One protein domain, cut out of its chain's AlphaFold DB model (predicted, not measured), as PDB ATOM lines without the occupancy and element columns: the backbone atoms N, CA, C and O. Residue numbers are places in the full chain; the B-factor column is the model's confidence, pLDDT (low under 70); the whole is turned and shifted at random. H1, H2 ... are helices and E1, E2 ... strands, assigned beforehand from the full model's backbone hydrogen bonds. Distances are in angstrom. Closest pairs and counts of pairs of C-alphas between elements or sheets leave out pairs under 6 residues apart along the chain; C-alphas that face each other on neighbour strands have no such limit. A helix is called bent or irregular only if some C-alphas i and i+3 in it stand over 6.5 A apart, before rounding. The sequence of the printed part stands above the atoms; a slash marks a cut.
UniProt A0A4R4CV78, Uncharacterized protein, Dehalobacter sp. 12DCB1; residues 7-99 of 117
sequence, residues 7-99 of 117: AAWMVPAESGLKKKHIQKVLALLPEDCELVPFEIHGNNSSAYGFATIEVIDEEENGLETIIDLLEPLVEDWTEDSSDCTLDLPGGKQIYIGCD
ATOM      1  N   ALA A   7     140.219 121.872 135.337       96.94
ATOM      2  CA  ALA A   7     141.661 121.933 135.231       96.94
ATOM      3  C   ALA A   7     142.259 122.367 136.569       96.94
ATOM      4  O   ALA A   7     141.740 123.271 137.225       96.94
ATOM      5  N   ALA A   8     143.364 121.742 136.955       96.56
ATOM      6  CA  ALA A   8     144.094 122.046 138.174       96.56
ATOM      7  C   ALA A   8     145.594 122.161 137.912       96.56
ATOM      8  O   ALA A   8     146.131 121.662 136.920       96.56
ATOM      9  N   TRP A   9     146.279 122.833 138.828       94.81
ATOM     10  CA  TRP A   9     147.728 122.909 138.851       94.81
ATOM     11  C   TRP A   9     148.247 122.509 140.221       94.81
ATOM     12  O   TRP A   9     147.827 123.068 141.237       94.81
ATOM     13  N   MET A  10     149.182 121.569 140.228       92.56
ATOM     14  CA  MET A  10     149.810 121.043 141.427       92.56
ATOM     15  C   MET A  10     151.123 121.769 141.721       92.56
ATOM     16  O   MET A  10     151.898 122.106 140.817       92.56
ATOM     17  N   VAL A  11     151.349 122.058 142.998       89.38
ATOM     18  CA  VAL A  11     152.522 122.763 143.524       89.38
ATOM     19  C   VAL A  11     152.991 122.098 144.826       89.38
ATOM     20  O   VAL A  11     152.175 121.471 145.497       89.38
ATOM     21  N   PRO A  12     154.272 122.242 145.219       87.12
ATOM     22  CA  PRO A  12     154.740 121.796 146.535       87.12
ATOM     23  C   PRO A  12     153.911 122.405 147.672       87.12
ATOM     24  O   PRO A  12     153.485 123.554 147.550       87.12
ATOM     25  N   ALA A  13     153.716 121.681 148.777       83.56
ATOM     26  CA  ALA A  13     152.859 122.117 149.888       83.56
ATOM     27  C   ALA A  13     153.317 123.443 150.526       83.56
ATOM     28  O   ALA A  13     152.499 124.270 150.923       83.56
ATOM     29  N   GLU A  14     154.626 123.698 150.578       81.12
ATOM     30  CA  GLU A  14     155.188 124.964 151.060       81.12
ATOM     31  C   GLU A  14     155.080 126.128 150.056       81.12
ATOM     32  O   GLU A  14     155.489 127.254 150.352       81.12
ATOM     33  N   SER A  15     154.570 125.869 148.851       81.00
ATOM     34  CA  SER A  15     154.470 126.828 147.754       81.00
ATOM     35  C   SER A  15     153.017 127.145 147.396       81.00
ATOM     36  O   SER A  15     152.118 126.323 147.501       81.00
ATOM     37  N   GLY A  16     152.787 128.365 146.909       82.00
ATOM     38  CA  GLY A  16     151.491 128.781 146.366       82.00
ATOM     39  C   GLY A  16     151.449 128.773 144.837       82.00
ATOM     40  O   GLY A  16     152.476 128.684 144.153       82.00
ATOM     41  N   LEU A  17     150.251 128.965 144.281       87.31
ATOM     42  CA  LEU A  17     150.090 129.216 142.851       87.31
ATOM     43  C   LEU A  17     150.801 130.501 142.414       87.31
ATOM     44  O   LEU A  17     150.683 131.567 143.019       87.31
ATOM     45  N   LYS A  18     151.474 130.423 141.264       90.38
ATOM     46  CA  LYS A  18     151.958 131.600 140.535       90.38
ATOM     47  C   LYS A  18     150.901 132.030 139.524       90.38
ATOM     48  O   LYS A  18     150.216 131.191 138.946       90.38
ATOM     49  N   LYS A  19     150.853 133.330 139.200       94.31
ATOM     50  CA  LYS A  19     149.951 133.890 138.170       94.31
ATOM     51  C   LYS A  19     149.964 133.090 136.858       94.31
ATOM     52  O   LYS A  19     148.909 132.849 136.284       94.31
ATOM     53  N   LYS A  20     151.147 132.637 136.419       92.69
ATOM     54  CA  LYS A  20     151.303 131.810 135.211       92.69
ATOM     55  C   LYS A  20     150.499 130.501 135.257       92.69
ATOM     56  O   LYS A  20     150.039 130.060 134.216       92.69
ATOM     57  N   HIS A  21     150.329 129.885 136.428       93.12
ATOM     58  CA  HIS A  21     149.596 128.623 136.586       93.12
ATOM     59  C   HIS A  21     148.103 128.858 136.441       93.12
ATOM     60  O   HIS A  21     147.458 128.180 135.655       93.12
ATOM     61  N   ILE A  22     147.588 129.898 137.100       94.62
ATOM     62  CA  ILE A  22     146.184 130.307 136.983       94.62
ATOM     63  C   ILE A  22     145.842 130.576 135.514       94.62
ATOM     64  O   ILE A  22     144.854 130.068 135.005       94.62
ATOM     65  N   GLN A  23     146.699 131.311 134.799       94.69
ATOM     66  CA  GLN A  23     146.492 131.587 133.374       94.69
ATOM     67  C   GLN A  23     146.484 130.318 132.511       94.69
ATOM     68  O   GLN A  23     145.681 130.234 131.590       94.69
ATOM     69  N   LYS A  24     147.351 129.339 132.802       93.31
ATOM     70  CA  LYS A  24     147.350 128.047 132.101       93.31
ATOM     71  C   LYS A  24     146.074 127.258 132.375       93.31
ATOM     72  O   LYS A  24     145.481 126.766 131.429       93.31
ATOM     73  N   VAL A  25     145.652 127.174 133.637       95.19
ATOM     74  CA  VAL A  25     144.416 126.487 134.034       95.19
ATOM     75  C   VAL A  25     143.213 127.099 133.316       95.19
ATOM     76  O   VAL A  25     142.470 126.382 132.660       95.19
ATOM     77  N   LEU A  26     143.067 128.426 133.354       95.00
ATOM     78  CA  LEU A  26     141.956 129.113 132.689       95.00
ATOM     79  C   LEU A  26     141.976 128.947 131.161       95.00
ATOM     80  O   LEU A  26     140.919 128.875 130.552       95.00
ATOM     81  N   ALA A  27     143.154 128.845 130.537       94.25
ATOM     82  CA  ALA A  27     143.275 128.644 129.090       94.25
ATOM     83  C   ALA A  27     142.849 127.240 128.610       94.25
ATOM     84  O   ALA A  27     142.717 127.027 127.406       94.25
ATOM     85  N   LEU A  28     142.682 126.281 129.525       95.19
ATOM     86  CA  LEU A  28     142.247 124.909 129.231       95.19
ATOM     87  C   LEU A  28     140.725 124.735 129.324       95.19
ATOM     88  O   LEU A  28     140.198 123.702 128.902       95.19
ATOM     89  N   LEU A  29     140.039 125.730 129.883       95.31
ATOM     90  CA  LEU A  29     138.603 125.730 130.126       95.31
ATOM     91  C   LEU A  29     137.874 126.512 129.018       95.31
ATOM     92  O   LEU A  29     138.498 127.315 128.319       95.31
ATOM     93  N   PRO A  30     136.564 126.283 128.817       93.69
ATOM     94  CA  PRO A  30     135.772 127.066 127.871       93.69
ATOM     95  C   PRO A  30     135.788 128.567 128.205       93.69
ATOM     96  O   PRO A  30     135.713 128.936 129.374       93.69
ATOM     97  N   GLU A  31     135.842 129.443 127.193       90.69
ATOM     98  CA  GLU A  31     135.869 130.904 127.417       90.69
ATOM     99  C   GLU A  31     134.567 131.431 128.047       90.69
ATOM    100  O   GLU A  31     134.614 132.239 128.972       90.69
ATOM    101  N   ASP A  32     133.418 130.939 127.579       90.44
ATOM    102  CA  ASP A  32     132.091 131.378 128.015       90.44
ATOM    103  C   ASP A  32     131.457 130.344 128.962       90.44
ATOM    104  O   ASP A  32     130.468 129.691 128.623       90.44
ATOM    105  N   CYS A  33     132.044 130.154 130.148       91.69
ATOM    106  CA  CYS A  33     131.490 129.271 131.179       91.69
ATOM    107  C   CYS A  33     131.545 129.879 132.587       91.69
ATOM    108  O   CYS A  33     132.336 130.778 132.880       91.69
ATOM    109  N   GLU A  34     130.695 129.364 133.474       96.00
ATOM    110  CA  GLU A  34     130.782 129.630 134.908       96.00
ATOM    111  C   GLU A  34     131.722 128.615 135.560       96.00
ATOM    112  O   GLU A  34     131.680 127.423 135.243       96.00
ATOM    113  N   LEU A  35     132.569 129.097 136.471       97.00
ATOM    114  CA  LEU A  35     133.622 128.310 137.100       97.00
ATOM    115  C   LEU A  35     133.446 128.246 138.617       97.00
ATOM    116  O   LEU A  35     133.228 129.266 139.273       97.00
ATOM    117  N   VAL A  36     133.643 127.054 139.168       97.56
ATOM    118  CA  VAL A  36     133.730 126.784 140.602       97.56
ATOM    119  C   VAL A  36     135.199 126.524 140.951       97.56
ATOM    120  O   VAL A  36     135.792 125.587 140.405       97.56
ATOM    121  N   PRO A  37     135.832 127.349 141.806       97.38
ATOM    122  CA  PRO A  37     137.193 127.095 142.264       97.38
ATOM    123  C   PRO A  37     137.228 125.925 143.250       97.38
ATOM    124  O   PRO A  37     136.298 125.748 144.037       97.38
ATOM    125  N   PHE A  38     138.328 125.177 143.252       96.94
ATOM    126  CA  PHE A  38     138.585 124.128 144.236       96.94
ATOM    127  C   PHE A  38     140.069 124.028 144.588       96.94
ATOM    128  O   PHE A  38     140.942 124.447 143.819       96.94
ATOM    129  N   GLU A  39     140.346 123.455 145.753       95.69
ATOM    130  CA  GLU A  39     141.694 123.176 146.236       95.69
ATOM    131  C   GLU A  39     141.744 121.829 146.955       95.69
ATOM    132  O   GLU A  39     140.759 121.392 147.546       95.69
ATOM    133  N   ILE A  40     142.896 121.171 146.867       94.88
ATOM    134  CA  ILE A  40     143.186 119.887 147.500       94.88
ATOM    135  C   ILE A  40     144.551 120.018 148.162       94.88
ATOM    136  O   ILE A  40     145.515 120.453 147.522       94.88
ATOM    137  N   HIS A  41     144.641 119.635 149.430       92.94
ATOM    138  CA  HIS A  41     145.872 119.693 150.209       92.94
ATOM    139  C   HIS A  41     146.295 118.286 150.600       92.94
ATOM    140  O   HIS A  41     145.648 117.672 151.441       92.94
ATOM    141  N   GLY A  42     147.385 117.810 150.005       86.88
ATOM    142  CA  GLY A  42     148.047 116.582 150.424       86.88
ATOM    143  C   GLY A  42     149.238 116.857 151.338       86.88
ATOM    144  O   GLY A  42     149.565 118.005 151.656       86.88
ATOM    145  N   ASN A  43     149.939 115.796 151.731       84.69
ATOM    146  CA  ASN A  43     151.074 115.896 152.650       84.69
ATOM    147  C   ASN A  43     152.270 116.669 152.070       84.69
ATOM    148  O   ASN A  43     152.901 117.457 152.775       84.69
ATOM    149  N   ASN A  44     152.592 116.437 150.794       81.69
ATOM    150  CA  ASN A  44     153.778 117.005 150.134       81.69
ATOM    151  C   ASN A  44     153.434 118.027 149.045       81.69
ATOM    152  O   ASN A  44     154.311 118.742 148.556       81.69
ATOM    153  N   SER A  45     152.167 118.103 148.644       88.94
ATOM    154  CA  SER A  45     151.735 118.956 147.546       88.94
ATOM    155  C   SER A  45     150.334 119.515 147.778       88.94
ATOM    156  O   SER A  45     149.603 119.114 148.682       88.94
ATOM    157  N   SER A  46     149.959 120.500 146.976       91.94
ATOM    158  CA  SER A  46     148.589 120.986 146.889       91.94
ATOM    159  C   SER A  46     148.219 121.190 145.430       91.94
ATOM    160  O   SER A  46     149.050 121.629 144.631       91.94
ATOM    161  N   ALA A  47     146.967 120.912 145.086       94.19
ATOM    162  CA  ALA A  47     146.407 121.213 143.778       94.19
ATOM    163  C   ALA A  47     145.344 122.297 143.898       94.19
ATOM    164  O   ALA A  47     144.528 122.293 144.812       94.19
ATOM    165  N   TYR A  48     145.352 123.218 142.943       95.75
ATOM    166  CA  TYR A  48     144.408 124.326 142.881       95.75
ATOM    167  C   TYR A  48     143.837 124.399 141.473       95.75
ATOM    168  O   TYR A  48     144.597 124.394 140.498       95.75
ATOM    169  N   GLY A  49     142.519 124.479 141.353       96.69
ATOM    170  CA  GLY A  49     141.858 124.358 140.064       96.69
ATOM    171  C   GLY A  49     140.510 125.046 139.974       96.69
ATOM    172  O   GLY A  49     140.035 125.690 140.908       96.69
ATOM    173  N   PHE A  50     139.916 124.911 138.795       97.56
ATOM    174  CA  PHE A  50     138.558 125.341 138.502       97.56
ATOM    175  C   PHE A  50     137.837 124.230 137.744       97.56
ATOM    176  O   PHE A  50     138.428 123.585 136.875       97.56
ATOM    177  N   ALA A  51     136.565 124.034 138.065       97.44
ATOM    178  CA  ALA A  51     135.641 123.164 137.350       97.44
ATOM    179  C   ALA A  51     134.515 124.005 136.743       97.44
ATOM    180  O   ALA A  51     134.124 125.016 137.324       97.44
ATOM    181  N   THR A  52     133.997 123.623 135.580       96.38
ATOM    182  CA  THR A  52     132.809 124.266 135.011       96.38
ATOM    183  C   THR A  52     131.575 123.897 135.829       96.38
ATOM    184  O   THR A  52     131.469 122.776 136.317       96.38
ATOM    185  N   ILE A  53     130.605 124.804 135.968       95.56
ATOM    186  CA  ILE A  53     129.358 124.475 136.684       95.56
ATOM    187  C   ILE A  53     128.624 123.282 136.047       95.56
ATOM    188  O   ILE A  53     128.069 122.456 136.757       95.56
ATOM    189  N   GLU A  54     128.728 123.135 134.721       93.56
ATOM    190  CA  GLU A  54     128.178 122.007 133.961       93.56
ATOM    191  C   GLU A  54     128.633 120.655 134.521       93.56
ATOM    192  O   GLU A  54     127.804 119.783 134.747       93.56
ATOM    193  N   VAL A  55     129.934 120.476 134.793       93.31
ATOM    194  CA  VAL A  55     130.416 119.194 135.327       93.31
ATOM    195  C   VAL A  55     129.999 118.980 136.780       93.31
ATOM    196  O   VAL A  55     129.765 117.848 137.189       93.31
ATOM    197  N   ILE A  56     129.849 120.058 137.554       94.12
ATOM    198  CA  ILE A  56     129.368 119.978 138.938       94.12
ATOM    199  C   ILE A  56     127.895 119.558 138.989       94.12
ATOM    200  O   ILE A  56     127.512 118.812 139.884       94.12
ATOM    201  N   ASP A  57     127.084 120.011 138.036       93.56
ATOM    202  CA  ASP A  57     125.660 119.676 137.966       93.56
ATOM    203  C   ASP A  57     125.403 118.273 137.383       93.56
ATOM    204  O   ASP A  57     124.374 117.661 137.680       93.56
ATOM    205  N   GLU A  58     126.306 117.763 136.539       92.25
ATOM    206  CA  GLU A  58     126.166 116.458 135.878       92.25
ATOM    207  C   GLU A  58     126.691 115.273 136.710       92.25
ATOM    208  O   GLU A  58     126.155 114.168 136.599       92.25
ATOM    209  N   GLU A  59     127.724 115.471 137.534       91.31
ATOM    210  CA  GLU A  59     128.290 114.409 138.374       91.31
ATOM    211  C   GLU A  59     127.449 114.171 139.642       91.31
ATOM    212  O   GLU A  59     127.025 115.109 140.313       91.31
ATOM    213  N   GLU A  60     127.251 112.901 140.027       88.44
ATOM    214  CA  GLU A  60     126.351 112.515 141.135       88.44
ATOM    215  C   GLU A  60     126.706 113.190 142.474       88.44
ATOM    216  O   GLU A  60     125.811 113.597 143.216       88.44
ATOM    217  N   ASN A  61     128.005 113.357 142.756       92.25
ATOM    218  CA  ASN A  61     128.516 114.035 143.953       92.25
ATOM    219  C   ASN A  61     129.108 115.427 143.652       92.25
ATOM    220  O   ASN A  61     129.813 116.004 144.484       92.25
ATOM    221  N   GLY A  62     128.834 115.974 142.465       93.31
ATOM    222  CA  GLY A  62     129.318 117.275 142.016       93.31
ATOM    223  C   GLY A  62     130.829 117.448 142.159       93.31
ATOM    224  O   GLY A  62     131.612 116.676 141.604       93.31
ATOM    225  N   LEU A  63     131.250 118.477 142.905       95.00
ATOM    226  CA  LEU A  63     132.669 118.806 143.079       95.00
ATOM    227  C   LEU A  63     133.449 117.711 143.814       95.00
ATOM    228  O   LEU A  63     134.633 117.531 143.536       95.00
ATOM    229  N   GLU A  64     132.795 116.960 144.700       96.06
ATOM    230  CA  GLU A  64     133.457 115.912 145.481       96.06
ATOM    231  C   GLU A  64     134.015 114.813 144.572       96.06
ATOM    232  O   GLU A  64     135.134 114.367 144.778       96.06
ATOM    233  N   THR A  65     133.320 114.468 143.478       94.94
ATOM    234  CA  THR A  65     133.817 113.501 142.483       94.94
ATOM    235  C   THR A  65     135.180 113.907 141.912       94.94
ATOM    236  O   THR A  65     136.029 113.060 141.637       94.94
ATOM    237  N   ILE A  66     135.400 115.212 141.722       95.12
ATOM    238  CA  ILE A  66     136.662 115.759 141.211       95.12
ATOM    239  C   ILE A  66     137.745 115.669 142.289       95.12
ATOM    240  O   ILE A  66     138.880 115.303 141.984       95.12
ATOM    241  N   ILE A  67     137.397 116.002 143.534       95.62
ATOM    242  CA  ILE A  67     138.319 115.958 144.672       95.62
ATOM    243  C   ILE A  67     138.760 114.518 144.936       95.62
ATOM    244  O   ILE A  67     139.960 114.257 144.905       95.62
ATOM    245  N   ASP A  68     137.819 113.582 145.063       94.75
ATOM    246  CA  ASP A  68     138.070 112.153 145.294       94.75
ATOM    247  C   ASP A  68     138.985 111.541 144.224       94.75
ATOM    248  O   ASP A  68     139.824 110.682 144.506       94.75
ATOM    249  N   LEU A  69     138.835 111.979 142.970       93.88
ATOM    250  CA  LEU A  69     139.651 111.495 141.860       93.88
ATOM    251  C   LEU A  69     141.088 112.033 141.907       93.88
ATOM    252  O   LEU A  69     142.024 111.334 141.513       93.88
ATOM    253  N   LEU A  70     141.267 113.283 142.337       93.50
ATOM    254  CA  LEU A  70     142.558 113.967 142.314       93.50
ATOM    255  C   LEU A  70     143.350 113.807 143.615       93.50
ATOM    256  O   LEU A  70     144.577 113.825 143.561       93.50
ATOM    257  N   GLU A  71     142.694 113.631 144.760       94.25
ATOM    258  CA  GLU A  71     143.334 113.543 146.077       94.25
ATOM    259  C   GLU A  71     144.471 112.506 146.135       94.25
ATOM    260  O   GLU A  71     145.573 112.884 146.545       94.25
ATOM    261  N   PRO A  72     144.323 111.268 145.615       91.62
ATOM    262  CA  PRO A  72     145.425 110.303 145.608       91.62
ATOM    263  C   PRO A  72     146.649 110.784 144.817       91.62
ATOM    264  O   PRO A  72     147.783 110.519 145.202       91.62
ATOM    265  N   LEU A  73     146.440 111.526 143.723       89.44
ATOM    266  CA  LEU A  73     147.533 112.065 142.904       89.44
ATOM    267  C   LEU A  73     148.271 113.205 143.603       89.44
ATOM    268  O   LEU A  73     149.470 113.374 143.392       89.44
ATOM    269  N   VAL A  74     147.548 113.992 144.401       90.19
ATOM    270  CA  VAL A  74     148.112 115.084 145.200       90.19
ATOM    271  C   VAL A  74     148.900 114.524 146.386       90.19
ATOM    272  O   VAL A  74     149.972 115.043 146.713       90.19
ATOM    273  N   GLU A  75     148.422 113.443 147.000       88.12
ATOM    274  CA  GLU A  75     149.109 112.766 148.104       88.12
ATOM    275  C   GLU A  75     150.387 112.046 147.663       88.12
ATOM    276  O   GLU A  75     151.451 112.247 148.254       88.12
ATOM    277  N   ASP A  76     150.308 111.274 146.578       83.12
ATOM    278  CA  ASP A  76     151.427 110.483 146.051       83.12
ATOM    279  C   ASP A  76     152.339 111.285 145.103       83.12
ATOM    280  O   ASP A  76     153.145 110.721 144.355       83.12
ATOM    281  N   TRP A  77     152.219 112.617 145.097       80.06
ATOM    282  CA  TRP A  77     152.987 113.465 144.197       80.06
ATOM    283  C   TRP A  77     154.495 113.405 144.470       80.06
ATOM    284  O   TRP A  77     154.956 113.501 145.610       80.06
ATOM    285  N   THR A  78     155.276 113.323 143.389       72.12
ATOM    286  CA  THR A  78     156.742 113.334 143.421       72.12
ATOM    287  C   THR A  78     157.308 114.264 142.344       72.12
ATOM    288  O   THR A  78     156.612 114.651 141.406       72.12
ATOM    289  N   GLU A  79     158.600 114.591 142.429       67.00
ATOM    290  CA  GLU A  79     159.288 115.439 141.438       67.00
ATOM    291  C   GLU A  79     159.344 114.832 140.019       67.00
ATOM    292  O   GLU A  79     159.623 115.555 139.060       67.00
ATOM    293  N   ASP A  80     159.069 113.530 139.884       67.62
ATOM    294  CA  ASP A  80     159.007 112.800 138.611       67.62
ATOM    295  C   ASP A  80     157.585 112.750 138.012       67.62
ATOM    296  O   ASP A  80     157.387 112.236 136.907       67.62
ATOM    297  N   SER A  81     156.578 113.272 138.721       72.31
ATOM    298  CA  SER A  81     155.192 113.288 138.255       72.31
ATOM    299  C   SER A  81     155.010 114.239 137.065       72.31
ATOM    300  O   SER A  81     155.489 115.374 137.066       72.31
ATOM    301  N   SER A  82     154.268 113.779 136.057       79.56
ATOM    302  CA  SER A  82     153.972 114.522 134.825       79.56
ATOM    303  C   SER A  82     152.522 114.996 134.779       79.56
ATOM    304  O   SER A  82     151.677 114.506 135.527       79.56
ATOM    305  N   ASP A  83     152.244 115.953 133.892       89.38
ATOM    306  CA  ASP A  83     150.881 116.382 133.590       89.38
ATOM    307  C   ASP A  83     150.030 115.182 133.166       89.38
ATOM    308  O   ASP A  83     150.472 114.353 132.363       89.38
ATOM    309  N   CYS A  84     148.789 115.109 133.638       88.94
ATOM    310  CA  CYS A  84     147.888 114.037 133.241       88.94
ATOM    311  C   CYS A  84     146.474 114.529 132.931       88.94
ATOM    312  O   CYS A  84     146.051 115.629 133.291       88.94
ATOM    313  N   THR A  85     145.764 113.702 132.167       93.75
ATOM    314  CA  THR A  85     144.343 113.853 131.864       93.75
ATOM    315  C   THR A  85     143.615 112.653 132.440       93.75
ATOM    316  O   THR A  85     144.074 111.523 132.270       93.75
ATOM    317  N   LEU A  86     142.499 112.909 133.109       92.81
ATOM    318  CA  LEU A  86     141.652 111.895 133.720       92.81
ATOM    319  C   LEU A  86     140.237 112.034 133.178       92.81
ATOM    320  O   LEU A  86     139.777 113.147 132.908       92.81
ATOM    321  N   ASP A  87     139.554 110.905 133.055       93.81
ATOM    322  CA  ASP A  87     138.145 110.867 132.692       93.81
ATOM    323  C   ASP A  87     137.303 110.734 133.967       93.81
ATOM    324  O   ASP A  87     137.547 109.863 134.806       93.81
ATOM    325  N   LEU A  88     136.312 111.607 134.105       90.44
ATOM    326  CA  LEU A  88     135.263 111.495 135.109       90.44
ATOM    327  C   LEU A  88     134.269 110.387 134.735       90.44
ATOM    328  O   LEU A  88     134.147 110.048 133.551       90.44
ATOM    329  N   PRO A  89     133.505 109.852 135.706       86.06
ATOM    330  CA  PRO A  89     132.457 108.866 135.447       86.06
ATOM    331  C   PRO A  89     131.462 109.284 134.350       86.06
ATOM    332  O   PRO A  89     131.064 108.439 133.545       86.06
ATOM    333  N   GLY A  90     131.113 110.574 134.256       83.12
ATOM    334  CA  GLY A  90     130.258 111.136 133.204       83.12
ATOM    335  C   GLY A  90     130.910 111.269 131.818       83.12
ATOM    336  O   GLY A  90     130.278 111.757 130.880       83.12
ATOM    337  N   GLY A  91     132.169 110.853 131.651       86.75
ATOM    338  CA  GLY A  91     132.924 110.945 130.394       86.75
ATOM    339  C   GLY A  91     133.518 112.330 130.112       86.75
ATOM    340  O   GLY A  91     134.054 112.568 129.027       86.75
ATOM    341  N   LYS A  92     133.423 113.254 131.072       91.44
ATOM    342  CA  LYS A  92     134.072 114.568 131.028       91.44
ATOM    343  C   LYS A  92     135.549 114.437 131.384       91.44
ATOM    344  O   LYS A  92     135.938 113.550 132.133       91.44
ATOM    345  N   GLN A  93     136.374 115.342 130.869       94.31
ATOM    346  CA  GLN A  93     137.823 115.285 131.073       94.31
ATOM    347  C   GLN A  93     138.318 116.350 132.046       94.31
ATOM    348  O   GLN A  93     137.909 117.513 131.961       94.31
ATOM    349  N   ILE A  94     139.260 115.951 132.899       95.12
ATOM    350  CA  ILE A  94     139.999 116.813 133.820       95.12
ATOM    351  C   ILE A  94     141.469 116.830 133.418       95.12
ATOM    352  O   ILE A  94     142.040 115.785 133.111       95.12
ATOM    353  N   TYR A  95     142.091 118.005 133.456       95.50
ATOM    354  CA  TYR A  95     143.540 118.153 133.336       95.50
ATOM    355  C   TYR A  95     144.169 118.516 134.683       95.50
ATOM    356  O   TYR A  95     143.684 119.414 135.368       95.50
ATOM    357  N   ILE A  96     145.294 117.898 135.034       93.88
ATOM    358  CA  ILE A  96     146.132 118.342 136.152       93.88
ATOM    359  C   ILE A  96     147.572 118.527 135.675       93.88
ATOM    360  O   ILE A  96     148.203 117.603 135.163       93.88
ATOM    361  N   GLY A  97     148.070 119.756 135.805       91.44
ATOM    362  CA  GLY A  97     149.430 120.133 135.419       91.44
ATOM    363  C   GLY A  97     150.390 120.194 136.604       91.44
ATOM    364  O   GLY A  97     149.977 120.421 137.743       91.44
ATOM    365  N   CYS A  98     151.685 120.056 136.324       86.81
ATOM    366  CA  CYS A  98     152.772 120.126 137.296       86.81
ATOM    367  C   CYS A  98     153.915 121.021 136.778       86.81
ATOM    368  O   CYS A  98     154.192 121.105 135.584       86.81
ATOM    369  N   ASP A  99     154.589 121.739 137.682       71.38
ATOM    370  CA  ASP A  99     155.756 122.578 137.343       71.38
ATOM    371  C   ASP A  99     157.078 121.769 137.307       71.38
ATOM    372  O   ASP A  99     158.073 122.248 136.752       71.38
TER     373      ASP A  99
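Overview. This is residues 7 to 99 of the 117 residues of an uncharacterized protein of Dehalobacter sp. 12DCB1 (UniProt A0A4R4CV78). A strongly twisted sheet of five strands curls round one helix, H3, on one of its faces, while a second helix, H1, covers part of the other face and runs along the strands there. A third, short helix, H2, sits at one end of the longest axis, directly after the end of E3. The printed part has 93 residues with three named helices and five named strands, in the order E1, H1, E2, E3, H2, H3, E4, E5. The sheet is mixed, in the order E2, E3, E1, E5, E4, and the class is mixed, helices and strands. The whole is compact, with a radius of gyration of the C-alphas of 12.5 A, and its C-alphas span 33 by 25 by 18 A.

Along the chain. E1 is residues 7 to 12, 17.3 A from first to last C-alpha, and begins at C-alpha 7 at (141.661, 121.933, 135.231). H1 is residues 19 to 27, 12.4 A long. E2, residues 35 to 41, measures 19.9 A. E3, residues 45 to 52, is the longest strand at 23.3 A and ends at C-alpha 52 at (132.809, 124.266, 135.011). H2, residues 53 to 58, follows with no residue between. H3, residues 63 to 75, is the longest helix at 18.2 A; it is irregular, but only just: C-alphas 69 and 72 are 7.0 A apart. E4 is residues 84 to 87. E5 is residues 93 to 98, 16.9 A long, and ends at C-alpha 98 at (152.772, 120.126, 137.296).

Arrangement. E2 and E4 are the edge strands of the sheet. E1 and E3 are antiparallel, with N 9 and O 48 within hydrogen-bond range at 2.8 A. E1 and E5 are parallel at 25 degrees, with N 8 and O 95 at 2.8 A. E2 and E3 form a hairpin, antiparallel at 163 degrees, with N 36 and O 51 at 2.8 A. E4 and E5 form a second hairpin, with N 86 and O 94 at 2.9 A. H1 is on the sheet at a height of 8.7 A, over E3 and E1, and stands at 16 degrees to E1 on the local plane. The closest C-alphas of H1 and E1 are those of Ala 7 and Val 25, 5.5 A apart. H3 is on the opposite face; its closest C-alphas to E3 are those of Val 74 and Ser 45, 5.8 A apart. There are three layers, helices on both faces of a sheet, with H1 and H3 on opposite faces. H2 and H3 are close but not clearly touching and about perpendicular at 79 degrees; their closest C-alphas, of Ile 56 and Leu 63, are 5.4 A apart. H1 and H3 are apart. E1, H1, E2 is a split strand-helix-strand unit, two strands running the same way with another between them, here E3, and its crossover is right-handed; E3, H2 H3, E4 is another, with E1 and E5 between, and its crossover is left-handed. In H1 and H2 every O i to N i+4 pair is within hydrogen-bond range, and in H3 7 of 9 are.

Size, cuts and confidence. The two C-alphas farthest apart are those of Asp 32 and Asn 43, at 34.7 A. The printed part has no cut. No link is long; the links E1 to H1, H1 to E2 and H3 to E4 are short, and the others are tight. The mean pLDDT of the printed part is 90.7, and residues 79 to 80, in the link from H3 to E4, are under 70.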